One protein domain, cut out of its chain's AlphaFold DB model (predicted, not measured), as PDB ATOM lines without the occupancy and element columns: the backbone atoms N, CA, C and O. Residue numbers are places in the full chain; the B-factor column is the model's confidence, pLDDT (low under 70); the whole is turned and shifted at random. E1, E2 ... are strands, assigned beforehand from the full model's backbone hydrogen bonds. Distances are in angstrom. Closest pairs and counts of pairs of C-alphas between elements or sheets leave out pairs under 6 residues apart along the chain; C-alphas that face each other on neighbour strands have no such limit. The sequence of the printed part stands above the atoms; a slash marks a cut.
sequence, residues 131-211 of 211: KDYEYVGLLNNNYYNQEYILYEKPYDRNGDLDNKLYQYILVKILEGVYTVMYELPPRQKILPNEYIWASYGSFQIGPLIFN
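Overview. This is residues 131 to 211 of the 211 residues of an uncharacterized protein of viral metagenome (UniProt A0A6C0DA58). A single strongly twisted sheet of five strands curves like a trough, with four long strands, E1 to E4, side by side and the short E5 along E1 at one edge. After E4, at the other edge, a long stretch of residues 188 to 207 leads round to E5. The printed part has 81 residues, with five named strands, E1 to E5 along the chain, and no named helix; the sheet's order is E4, E3, E2, E1, E5, antiparallel throughout. The class is all strand, with 40 of the 81 residues in named elements, under half. The whole is compact, with a radius of gyration of the C-alphas of 13.1 A, and elongated, spanning 40 by 25 by 24 A.

Along the chain. E2 is residues 146 to 154, 26.4 A long, and E3 residues 166 to 174, 25.7 A. E4, residues 177 to 187, is 27.1 A long and bends by 52 degrees at residue 184. E1, residues 134 to 141, is 21.2 A long and begins at C-alpha 134 (102.873, 171.759, 120.318). E5, residues 208 to 210, ends at C-alpha 210 (100.521, 178.051, 133.893).

Arrangement. E1, E2, E3 and E4 form a meander, each strand the antiparallel neighbour of the one before. In the hairpin E2 and E3, N 149 and O 171 are 2.7 A apart, within hydrogen-bond range. So are N 134 and O 152 of the hairpin E1 and E2, at 2.7 A, and N 170 and O 182 of the hairpin E3 and E4, at 2.8 A. E5 is antiparallel to E1, with N 209 and O 140 at 2.9 A. Residues 195 to 196 pair with residues 208 to 209 of E5, antiparallel. E4 and E5, the edge strands, are apart.

Size, cuts and confidence. The C-alphas of Asp 160 and Glu 175, the two farthest apart, are 42.0 A from each other. The printed part has no cut. The links E2 to E3 and E4 to E5 are long. The mean pLDDT of the printed part is 70.5; 30 residues are under 70, among them residues 156 to 163 and 172 to 179.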
ATOM      1  N   LYS A 131     106.471 173.982 114.170       42.38
ATOM      2  CA  LYS A 131     105.852 172.721 113.746       42.38
ATOM      3  C   LYS A 131     106.246 171.501 114.584       42.38
ATOM      4  O   LYS A 131     105.430 170.596 114.676       42.38
ATOM      5  N   ASP A 132     107.444 171.478 115.169       52.12
ATOM      6  CA  ASP A 132     107.887 170.345 115.997       52.12
ATOM      7  C   ASP A 132     107.496 170.507 117.471       52.12
ATOM      8  O   ASP A 132     107.699 169.586 118.258       52.12
ATOM      9  N   TYR A 133     106.969 171.676 117.851       65.25
ATOM     10  CA  TYR A 133     106.502 171.947 119.200       65.25
ATOM     11  C   TYR A 133     104.997 172.216 119.213       65.25
ATOM     12  O   TYR A 133     104.474 173.081 118.515       65.25
ATOM     13  N   GLU A 134     104.284 171.523 120.082       72.12
ATOM     14  CA  GLU A 134     102.873 171.759 120.318       72.12
ATOM     15  C   GLU A 134     102.697 172.972 121.234       72.12
ATOM     16  O   GLU A 134     103.413 173.149 122.223       72.12
ATOM     17  N   TYR A 135     101.749 173.839 120.885       75.62
ATOM     18  CA  TYR A 135     101.325 174.919 121.769       75.62
ATOM     19  C   TYR A 135     100.703 174.318 123.031       75.62
ATOM     20  O   TYR A 135      99.779 173.509 122.940       75.62
ATOM     21  N   VAL A 136     101.190 174.744 124.196       81.12
ATOM     22  CA  VAL A 136     100.683 174.290 125.496       81.12
ATOM     23  C   VAL A 136      99.737 175.321 126.089       81.12
ATOM     24  O   VAL A 136      98.618 174.986 126.471       81.12
ATOM     25  N   GLY A 137     100.168 176.581 126.157       76.62
ATOM     26  CA  GLY A 137      99.368 177.636 126.762       76.62
ATOM     27  C   GLY A 137     100.144 178.900 127.095       76.62
ATOM     28  O   GLY A 137     101.310 179.054 126.725       76.62
ATOM     29  N   LEU A 138      99.475 179.810 127.800       80.56
ATOM     30  CA  LEU A 138     100.051 181.068 128.260       80.56
ATOM     31  C   LEU A 138     100.536 180.938 129.701       80.56
ATOM     32  O   LEU A 138      99.913 180.298 130.548       80.56
ATOM     33  N   LEU A 139     101.665 181.575 129.964       81.12
ATOM     34  CA  LEU A 139     102.319 181.632 131.252       81.12
ATOM     35  C   LEU A 139     102.420 183.081 131.693       81.12
ATOM     36  O   LEU A 139     103.015 183.905 130.995       81.12
ATOM     37  N   ASN A 140     101.916 183.367 132.887       78.25
ATOM     38  CA  ASN A 140     101.951 184.714 133.437       78.25
ATOM     39  C   ASN A 140     102.974 184.828 134.556       78.25
ATOM     40  O   ASN A 140     102.973 184.050 135.512       78.25
ATOM     41  N   ASN A 141     103.822 185.850 134.461       76.12
ATOM     42  CA  ASN A 141     104.551 186.362 135.605       76.12
ATOM     43  C   ASN A 141     103.731 187.483 136.259       76.12
ATOM     44  O   ASN A 141     103.744 188.624 135.787       76.12
ATOM     45  N   ASN A 142     103.067 187.180 137.374       71.56
ATOM     46  CA  ASN A 142     102.266 188.170 138.104       71.56
ATOM     47  C   ASN A 142     103.106 189.298 138.732       71.56
ATOM     48  O   ASN A 142     102.575 190.373 138.990       71.56
ATOM     49  N   TYR A 143     104.404 189.083 138.977       69.38
ATOM     50  CA  TYR A 143     105.282 190.080 139.600       69.38
ATOM     51  C   TYR A 143     105.757 191.144 138.610       69.38
ATOM     52  O   TYR A 143     105.826 192.320 138.957       69.38
ATOM     53  N   TYR A 144     106.077 190.743 137.378       67.12
ATOM     54  CA  TYR A 144     106.615 191.642 136.350       67.12
ATOM     55  C   TYR A 144     105.597 192.019 135.266       67.12
ATOM     56  O   TYR A 144     105.954 192.749 134.342       67.12
ATOM     57  N   ASN A 145     104.354 191.531 135.369       67.25
ATOM     58  CA  ASN A 145     103.297 191.694 134.368       67.25
ATOM     59  C   ASN A 145     103.780 191.312 132.955       67.25
ATOM     60  O   ASN A 145     103.645 192.068 131.992       67.25
ATOM     61  N   GLN A 146     104.439 190.156 132.864       70.31
ATOM     62  CA  GLN A 146     104.973 189.616 131.617       70.31
ATOM     63  C   GLN A 146     104.240 188.329 131.262       70.31
ATOM     64  O   GLN A 146     104.076 187.459 132.116       70.31
ATOM     65  N   GLU A 147     103.865 188.207 129.994       71.19
ATOM     66  CA  GLU A 147     103.244 187.013 129.432       71.19
ATOM     67  C   GLU A 147     104.245 186.288 128.527       71.19
ATOM     68  O   GLU A 147     104.987 186.910 127.756       71.19
ATOM     69  N   TYR A 148     104.268 184.965 128.650       81.06
ATOM     70  CA  TYR A 148     105.068 184.062 127.837       81.06
ATOM     71  C   TYR A 148     104.172 182.967 127.265       81.06
ATOM     72  O   TYR A 148     103.235 182.512 127.909       81.06
ATOM     73  N   ILE A 149     104.490 182.503 126.067       79.75
ATOM     74  CA  ILE A 149     103.852 181.359 125.433       79.75
ATOM     75  C   ILE A 149     104.710 180.128 125.705       79.75
ATOM     76  O   ILE A 149     105.921 180.148 125.471       79.75
ATOM     77  N   LEU A 150     104.080 179.062 126.183       83.25
ATOM     78  CA  LEU A 150     104.705 177.771 126.409       83.25
ATOM     79  C   LEU A 150     104.446 176.843 125.226       83.25
ATOM     80  O   LEU A 150     103.308 176.652 124.793       83.25
ATOM     81  N   TYR A 151     105.519 176.225 124.760       80.88
ATOM     82  CA  TYR A 151     105.494 175.192 123.736       80.88
ATOM     83  C   TYR A 151     106.214 173.943 124.250       80.88
ATOM     84  O   TYR A 151     107.197 174.068 124.986       80.88
ATOM     85  N   GLU A 152     105.756 172.755 123.852       83.06
ATOM     86  CA  GLU A 152     106.338 171.464 124.247       83.06
ATOM     87  C   GLU A 152     106.629 170.558 123.060       83.06
ATOM     88  O   GLU A 152     105.965 170.635 122.036       83.06
ATOM     89  N   LYS A 153     107.585 169.649 123.212       80.44
ATOM     90  CA  LYS A 153     107.736 168.499 122.320       80.44
ATOM     91  C   LYS A 153     108.185 167.268 123.105       80.44
ATOM     92  O   LYS A 153     108.794 167.434 124.168       80.44
ATOM     93  N   PRO A 154     107.937 166.047 122.607       80.62
ATOM     94  CA  PRO A 154     108.524 164.842 123.181       80.62
ATOM     95  C   PRO A 154     110.050 164.961 123.271       80.62
ATOM     96  O   PRO A 154     110.701 165.460 122.351       80.62
ATOM     97  N   TYR A 155     110.618 164.543 124.399       75.31
ATOM     98  CA  TYR A 155     112.064 164.496 124.567       75.31
ATOM     99  C   TYR A 155     112.586 163.109 124.200       75.31
ATOM    100  O   TYR A 155     112.517 162.183 125.006       75.31
ATOM    101  N   ASP A 156     113.140 162.994 122.995       64.38
ATOM    102  CA  ASP A 156     113.762 161.763 122.514       64.38
ATOM    103  C   ASP A 156     115.268 161.810 122.787       64.38
ATOM    104  O   ASP A 156     116.043 162.417 122.042       64.38
ATOM    105  N   ARG A 157     115.703 161.167 123.875       57.94
ATOM    106  CA  ARG A 157     117.111 160.789 124.050       57.94
ATOM    107  C   ARG A 157     117.231 159.299 123.759       57.94
ATOM    108  O   ARG A 157     116.411 158.525 124.236       57.94
ATOM    109  N   ASN A 158     118.244 158.909 122.985       49.25
ATOM    110  CA  ASN A 158     118.555 157.507 122.699       49.25
ATOM    111  C   ASN A 158     118.765 156.740 124.015       49.25
ATOM    112  O   ASN A 158     119.836 156.816 124.614       49.25
ATOM    113  N   GLY A 159     117.739 156.030 124.471       45.09
ATOM    114  CA  GLY A 159     117.778 155.230 125.686       45.09
ATOM    115  C   GLY A 159     116.406 155.168 126.334       45.09
ATOM    116  O   GLY A 159     115.891 156.191 126.778       45.09
ATOM    117  N   ASP A 160     115.843 153.961 126.374       43.03
ATOM    118  CA  ASP A 160     114.599 153.620 127.060       43.03
ATOM    119  C   ASP A 160     114.574 154.204 128.478       43.03
ATOM    120  O   ASP A 160     115.202 153.697 129.409       43.03
ATOM    121  N   LEU A 161     113.845 155.303 128.642       50.78
ATOM    122  CA  LEU A 161     113.381 155.770 129.935       50.78
ATOM    123  C   LEU A 161     111.888 155.465 129.967       50.78
ATOM    124  O   LEU A 161     111.127 156.041 129.194       50.78
ATOM    125  N   ASP A 162     111.462 154.602 130.890       51.28
ATOM    126  CA  ASP A 162     110.053 154.230 131.113       51.28
ATOM    127  C   ASP A 162     109.114 155.436 131.358       51.28
ATOM    128  O   ASP A 162     107.891 155.299 131.373       51.28
ATOM    129  N   ASN A 163     109.666 156.644 131.528       57.25
ATOM    130  CA  ASN A 163     108.927 157.878 131.746       57.25
ATOM    131  C   ASN A 163     109.050 158.824 130.547       57.25
ATOM    132  O   ASN A 163     110.118 159.368 130.272       57.25
ATOM    133  N   LYS A 164     107.915 159.090 129.890       71.31
ATOM    134  CA  LYS A 164     107.801 160.064 128.797       71.31
ATOM    135  C   LYS A 164     108.136 161.478 129.294       71.31
ATOM    136  O   LYS A 164     107.365 162.075 130.050       71.31
ATOM    137  N   LEU A 165     109.286 162.003 128.872       83.19
ATOM    138  CA  LEU A 165     109.732 163.370 129.147       83.19
ATOM    139  C   LEU A 165     109.388 164.307 127.983       83.19
ATOM    140  O   LEU A 165     109.179 163.875 126.849       83.19
ATOM    141  N   TYR A 166     109.364 165.602 128.277       83.38
ATOM    142  CA  TYR A 166     109.079 166.670 127.328       83.38
ATOM    143  C   TYR A 166     110.134 167.771 127.439       83.38
ATOM    144  O   TYR A 166     110.621 168.083 128.531       83.38
ATOM    145  N   GLN A 167     110.478 168.363 126.299       82.94
ATOM    146  CA  GLN A 167     111.280 169.579 126.218       82.94
ATOM    147  C   GLN A 167     110.347 170.772 126.023       82.94
ATOM    148  O   GLN A 167     109.462 170.727 125.171       82.94
ATOM    149  N   TYR A 168     110.583 171.848 126.772       83.88
ATOM    150  CA  TYR A 168     109.753 173.048 126.740       83.88
ATOM    151  C   TYR A 168     110.548 174.278 126.326       83.88
ATOM    152  O   TYR A 168     111.714 174.421 126.701       83.88
ATOM    153  N   ILE A 169     109.893 175.194 125.618       80.88
ATOM    154  CA  ILE A 169     110.435 176.522 125.315       80.88
ATOM    155  C   ILE A 169     109.458 177.614 125.755       80.88
ATOM    156  O   ILE A 169     108.244 177.489 125.591       80.88
ATOM    157  N   LEU A 170     110.015 178.688 126.313       80.44
ATOM    158  CA  LEU A 170     109.310 179.925 126.635       80.44
ATOM    159  C   LEU A 170     109.502 180.916 125.501       80.44
ATOM    160  O   LEU A 170     110.636 181.235 125.138       80.44
ATOM    161  N   VAL A 171     108.402 181.443 124.982       71.44
ATOM    162  CA  VAL A 171     108.403 182.382 123.862       71.44
ATOM    163  C   VAL A 171     107.731 183.681 124.267       71.44
ATOM    164  O   VAL A 171     106.703 183.673 124.930       71.44
ATOM    165  N   LYS A 172     108.296 184.813 123.859       66.88
ATOM    166  CA  LYS A 172     107.692 186.136 124.032       66.88
ATOM    167  C   LYS A 172     107.448 186.770 122.670       66.88
ATOM    168  O   LYS A 172     108.305 186.675 121.792       66.88
ATOM    169  N   ILE A 173     106.302 187.427 122.504       54.88
ATOM    170  CA  ILE A 173     106.015 188.237 121.317       54.88
ATOM    171  C   ILE A 173     106.475 189.667 121.601       54.88
ATOM    172  O   ILE A 173     105.971 190.321 122.512       54.88
ATOM    173  N   LEU A 174     107.440 190.151 120.826       51.16
ATOM    174  CA  LEU A 174     107.921 191.531 120.870       51.16
ATOM    175  C   LEU A 174     107.737 192.127 119.479       51.16
ATOM    176  O   LEU A 174     108.296 191.607 118.523       51.16
ATOM    177  N   GLU A 175     106.910 193.168 119.358       48.34
ATOM    178  CA  GLU A 175     106.666 193.862 118.078       48.34
ATOM    179  C   GLU A 175     106.236 192.914 116.937       48.34
ATOM    180  O   GLU A 175     106.606 193.076 115.778       48.34
ATOM    181  N   GLY A 176     105.453 191.882 117.273       39.78
ATOM    182  CA  GLY A 176     104.998 190.863 116.319       39.78
ATOM    183  C   GLY A 176     106.029 189.773 115.999       39.78
ATOM    184  O   GLY A 176     105.744 188.889 115.193       39.78
ATOM    185  N   VAL A 177     107.200 189.790 116.641       45.59
ATOM    186  CA  VAL A 177     108.254 188.780 116.490       45.59
ATOM    187  C   VAL A 177     108.227 187.802 117.664       45.59
ATOM    188  O   VAL A 177     108.344 188.192 118.826       45.59
ATOM    189  N   TYR A 178     108.111 186.509 117.357       54.41
ATOM    190  CA  TYR A 178     108.182 185.423 118.336       54.41
ATOM    191  C   TYR A 178     109.644 185.130 118.684       54.41
ATOM    192  O   TYR A 178     110.410 184.673 117.837       54.41
ATOM    193  N   THR A 179     110.026 185.373 119.933       61.91
ATOM    194  CA  THR A 179     111.399 185.198 120.420       61.91
ATOM    195  C   THR A 179     111.438 184.123 121.496       61.91
ATOM    196  O   THR A 179     110.738 184.244 122.500       61.91
ATOM    197  N   VAL A 180     112.258 183.083 121.318       71.38
ATOM    198  CA  VAL A 180     112.530 182.113 122.391       71.38
ATOM    199  C   VAL A 180     113.394 182.783 123.446       71.38
ATOM    200  O   VAL A 180     114.503 183.231 123.170       71.38
ATOM    201  N   MET A 181     112.861 182.847 124.656       72.06
ATOM    202  CA  MET A 181     113.491 183.489 125.804       72.06
ATOM    203  C   MET A 181     114.252 182.480 126.658       72.06
ATOM    204  O   MET A 181     115.245 182.831 127.293       72.06
ATOM    205  N   TYR A 182     113.776 181.234 126.695       76.56
ATOM    206  CA  TYR A 182     114.368 180.185 127.513       76.56
ATOM    207  C   TYR A 182     113.963 178.794 127.027       76.56
ATOM    208  O   TYR A 182     112.819 178.591 126.621       76.56
ATOM    209  N   GLU A 183     114.875 177.833 127.133       79.06
ATOM    210  CA  GLU A 183     114.585 176.408 126.969       79.06
ATOM    211  C   GLU A 183     114.688 175.739 128.342       79.06
ATOM    212  O   GLU A 183     115.711 175.862 129.018       79.06
ATOM    213  N   LEU A 184     113.629 175.057 128.780       81.12
ATOM    214  CA  LEU A 184     113.650 174.352 130.059       81.12
ATOM    215  C   LEU A 184     114.406 173.025 129.917       81.12
ATOM    216  O   LEU A 184     114.337 172.387 128.859       81.12
ATOM    217  N   PRO A 185     115.048 172.546 130.999       79.88
ATOM    218  CA  PRO A 185     115.546 171.179 131.032       79.88
ATOM    219  C   PRO A 185     114.392 170.178 130.826       79.88
ATOM    220  O   PRO A 185     113.266 170.448 131.264       79.88
ATOM    221  N   PRO A 186     114.654 169.019 130.191       82.00
ATOM    222  CA  PRO A 186     113.648 167.986 129.986       82.00
ATOM    223  C   PRO A 186     113.002 167.560 131.299       82.00
ATOM    224  O   PRO A 186     113.692 167.298 132.288       82.00
ATOM    225  N   ARG A 187     111.675 167.486 131.314       84.19
ATOM    226  CA  ARG A 187     110.907 167.132 132.513       84.19
ATOM    227  C   ARG A 187     109.588 166.461 132.157       84.19
ATOM    228  O   ARG A 187     109.218 166.364 130.990       84.19
ATOM    229  N   GLN A 188     108.889 165.980 133.179       85.69
ATOM    230  CA  GLN A 188     107.520 165.491 133.037       85.69
ATOM    231  C   GLN A 188     106.572 166.607 132.590       85.69
ATOM    232  O   GLN A 188     106.899 167.794 132.696       85.69
ATOM    233  N   LYS A 189     105.396 166.196 132.108       84.81
ATOM    234  CA  LYS A 189     104.386 167.111 131.589       84.81
ATOM    235  C   LYS A 189     104.001 168.158 132.632       84.81
ATOM    236  O   LYS A 189     103.696 167.796 133.764       84.81
ATOM    237  N   ILE A 190     104.029 169.429 132.241       80.88
ATOM    238  CA  ILE A 190     103.632 170.542 133.109       80.88
ATOM    239  C   ILE A 190     102.104 170.584 133.173       80.88
ATOM    240  O   ILE A 190     101.438 170.658 132.138       80.88
ATOM    241  N   LEU A 191     101.546 170.524 134.381       81.25
ATOM    242  CA  LEU A 191     100.106 170.601 134.615       81.25
ATOM    243  C   LEU A 191      99.640 172.047 134.862       81.25
ATOM    244  O   LEU A 191     100.423 172.874 135.339       81.25
ATOM    245  N   PRO A 192      98.362 172.368 134.583       77.62
ATOM    246  CA  PRO A 192      97.787 173.663 134.937       77.62
ATOM    247  C   PRO A 192      97.987 173.991 136.422       77.62
ATOM    248  O   PRO A 192      97.864 173.119 137.285       77.62
ATOM    249  N   ASN A 193      98.241 175.262 136.723       76.19
ATOM    250  CA  ASN A 193      98.589 175.820 138.035       76.19
ATOM    251  C   ASN A 193      99.967 175.422 138.590       76.19
ATOM    252  O   ASN A 193     100.279 175.750 139.738       76.19
ATOM    253  N   GLU A 194     100.822 174.752 137.812       79.94
ATOM    254  CA  GLU A 194     102.216 174.566 138.209       79.94
ATOM    255  C   GLU A 194     103.016 175.870 138.104       79.94
ATOM    256  O   GLU A 194     102.893 176.642 137.150       79.94
ATOM    257  N   TYR A 195     103.895 176.080 139.088       82.31
ATOM    258  CA  TYR A 195     104.875 177.158 139.060       82.31
ATOM    259  C   TYR A 195     106.112 176.729 138.279       82.31
ATOM    260  O   TYR A 195     106.787 175.752 138.619       82.31
ATOM    261  N   ILE A 196     106.461 177.518 137.271       80.62
ATOM    262  CA  ILE A 196     107.670 177.339 136.479       80.62
ATOM    263  C   ILE A 196     108.686 178.400 136.892       80.62
ATOM    264  O   ILE A 196     108.447 179.606 136.796       80.62
ATOM    265  N   TRP A 197     109.856 177.938 137.320       79.44
ATOM    266  CA  TRP A 197     110.995 178.792 137.620       79.44
ATOM    267  C   TRP A 197     112.001 178.696 136.480       79.44
ATOM    268  O   TRP A 197     112.603 177.647 136.263       79.44
ATOM    269  N   ALA A 198     112.164 179.795 135.751       70.00
ATOM    270  CA  ALA A 198     113.152 179.928 134.691       70.00
ATOM    271  C   ALA A 198     114.121 181.064 135.028       70.00
ATOM    272  O   ALA A 198     113.714 182.117 135.530       70.00
ATOM    273  N   SER A 199     115.403 180.847 134.752       64.50
ATOM    274  CA  SER A 199     116.454 181.850 134.894       64.50
ATOM    275  C   SER A 199     117.310 181.882 133.634       64.50
ATOM    276  O   SER A 199     117.764 180.851 133.148       64.50
ATOM    277  N   TYR A 200     117.543 183.079 133.103       53.44
ATOM    278  CA  TYR A 200     118.440 183.304 131.974       53.44
ATOM    279  C   TYR A 200     119.629 184.138 132.451       53.44
ATOM    280  O   TYR A 200     119.531 185.354 132.637       53.44
ATOM    281  N   GLY A 201     120.756 183.476 132.724       59.78
ATOM    282  CA  GLY A 201     121.896 184.110 133.388       59.78
ATOM    283  C   GLY A 201     121.518 184.615 134.786       59.78
ATOM    284  O   GLY A 201     121.005 183.856 135.602       59.78
ATOM    285  N   SER A 202     121.753 185.901 135.061       55.84
ATOM    286  CA  SER A 202     121.364 186.554 136.322       55.84
ATOM    287  C   SER A 202     119.907 187.030 136.355       55.84
ATOM    288  O   SER A 202     119.470 187.572 137.367       55.84
ATOM    289  N   PHE A 203     119.160 186.892 135.255       56.62
ATOM    290  CA  PHE A 203     117.775 187.343 135.171       56.62
ATOM    291  C   PHE A 203     116.820 186.220 135.581       56.62
ATOM    292  O   PHE A 203     116.817 185.142 134.982       56.62
ATOM    293  N   GLN A 204     115.994 186.478 136.591       67.00
ATOM    294  CA  GLN A 204     114.950 185.560 137.031       67.00
ATOM    295  C   GLN A 204     113.655 185.866 136.270       67.00
ATOM    296  O   GLN A 204     113.100 186.953 136.389       67.00
ATOM    297  N   ILE A 205     113.190 184.906 135.468       69.44
ATOM    298  CA  ILE A 205     111.957 185.003 134.667       69.44
ATOM    299  C   ILE A 205     110.751 184.503 135.479       69.44
ATOM    300  O   ILE A 205     109.618 184.873 135.191       69.44
ATOM    301  N   GLY A 206     110.982 183.658 136.488       73.69
ATOM    302  CA  GLY A 206     109.939 183.072 137.334       73.69
ATOM    303  C   GLY A 206     109.608 183.860 138.614       73.69
ATOM    304  O   GLY A 206     110.341 184.778 138.982       73.69
ATOM    305  N   PRO A 207     108.533 183.472 139.321       78.81
ATOM    306  CA  PRO A 207     107.674 182.337 138.993       78.81
ATOM    307  C   PRO A 207     106.685 182.677 137.871       78.81
ATOM    308  O   PRO A 207     106.057 183.734 137.872       78.81
ATOM    309  N   LEU A 208     106.554 181.753 136.923       80.62
ATOM    310  CA  LEU A 208     105.527 181.766 135.891       80.62
ATOM    311  C   LEU A 208     104.422 180.792 136.288       80.62
ATOM    312  O   LEU A 208     104.720 179.657 136.655       80.62
ATOM    313  N   ILE A 209     103.170 181.227 136.216       78.31
ATOM    314  CA  ILE A 209     102.006 180.384 136.495       78.31
ATOM    315  C   ILE A 209     101.424 179.930 135.166       78.31
ATOM    316  O   ILE A 209     101.141 180.767 134.305       78.31
ATOM    317  N   PHE A 210     101.263 178.616 135.011       78.62
ATOM    318  CA  PHE A 210     100.521 178.051 133.893       78.62
ATOM    319  C   PHE A 210      99.023 178.123 134.169       78.62
ATOM    320  O   PHE A 210      98.543 177.454 135.081       78.62
ATOM    321  N   ASN A 211      98.321 178.968 133.413       64.50
ATOM    322  CA  ASN A 211      96.874 179.156 133.534       64.50
ATOM    323  C   ASN A 211      96.097 178.153 132.681       64.50
ATOM    324  O   ASN A 211      96.524 177.907 131.531       64.50
TER     325      ASN A 211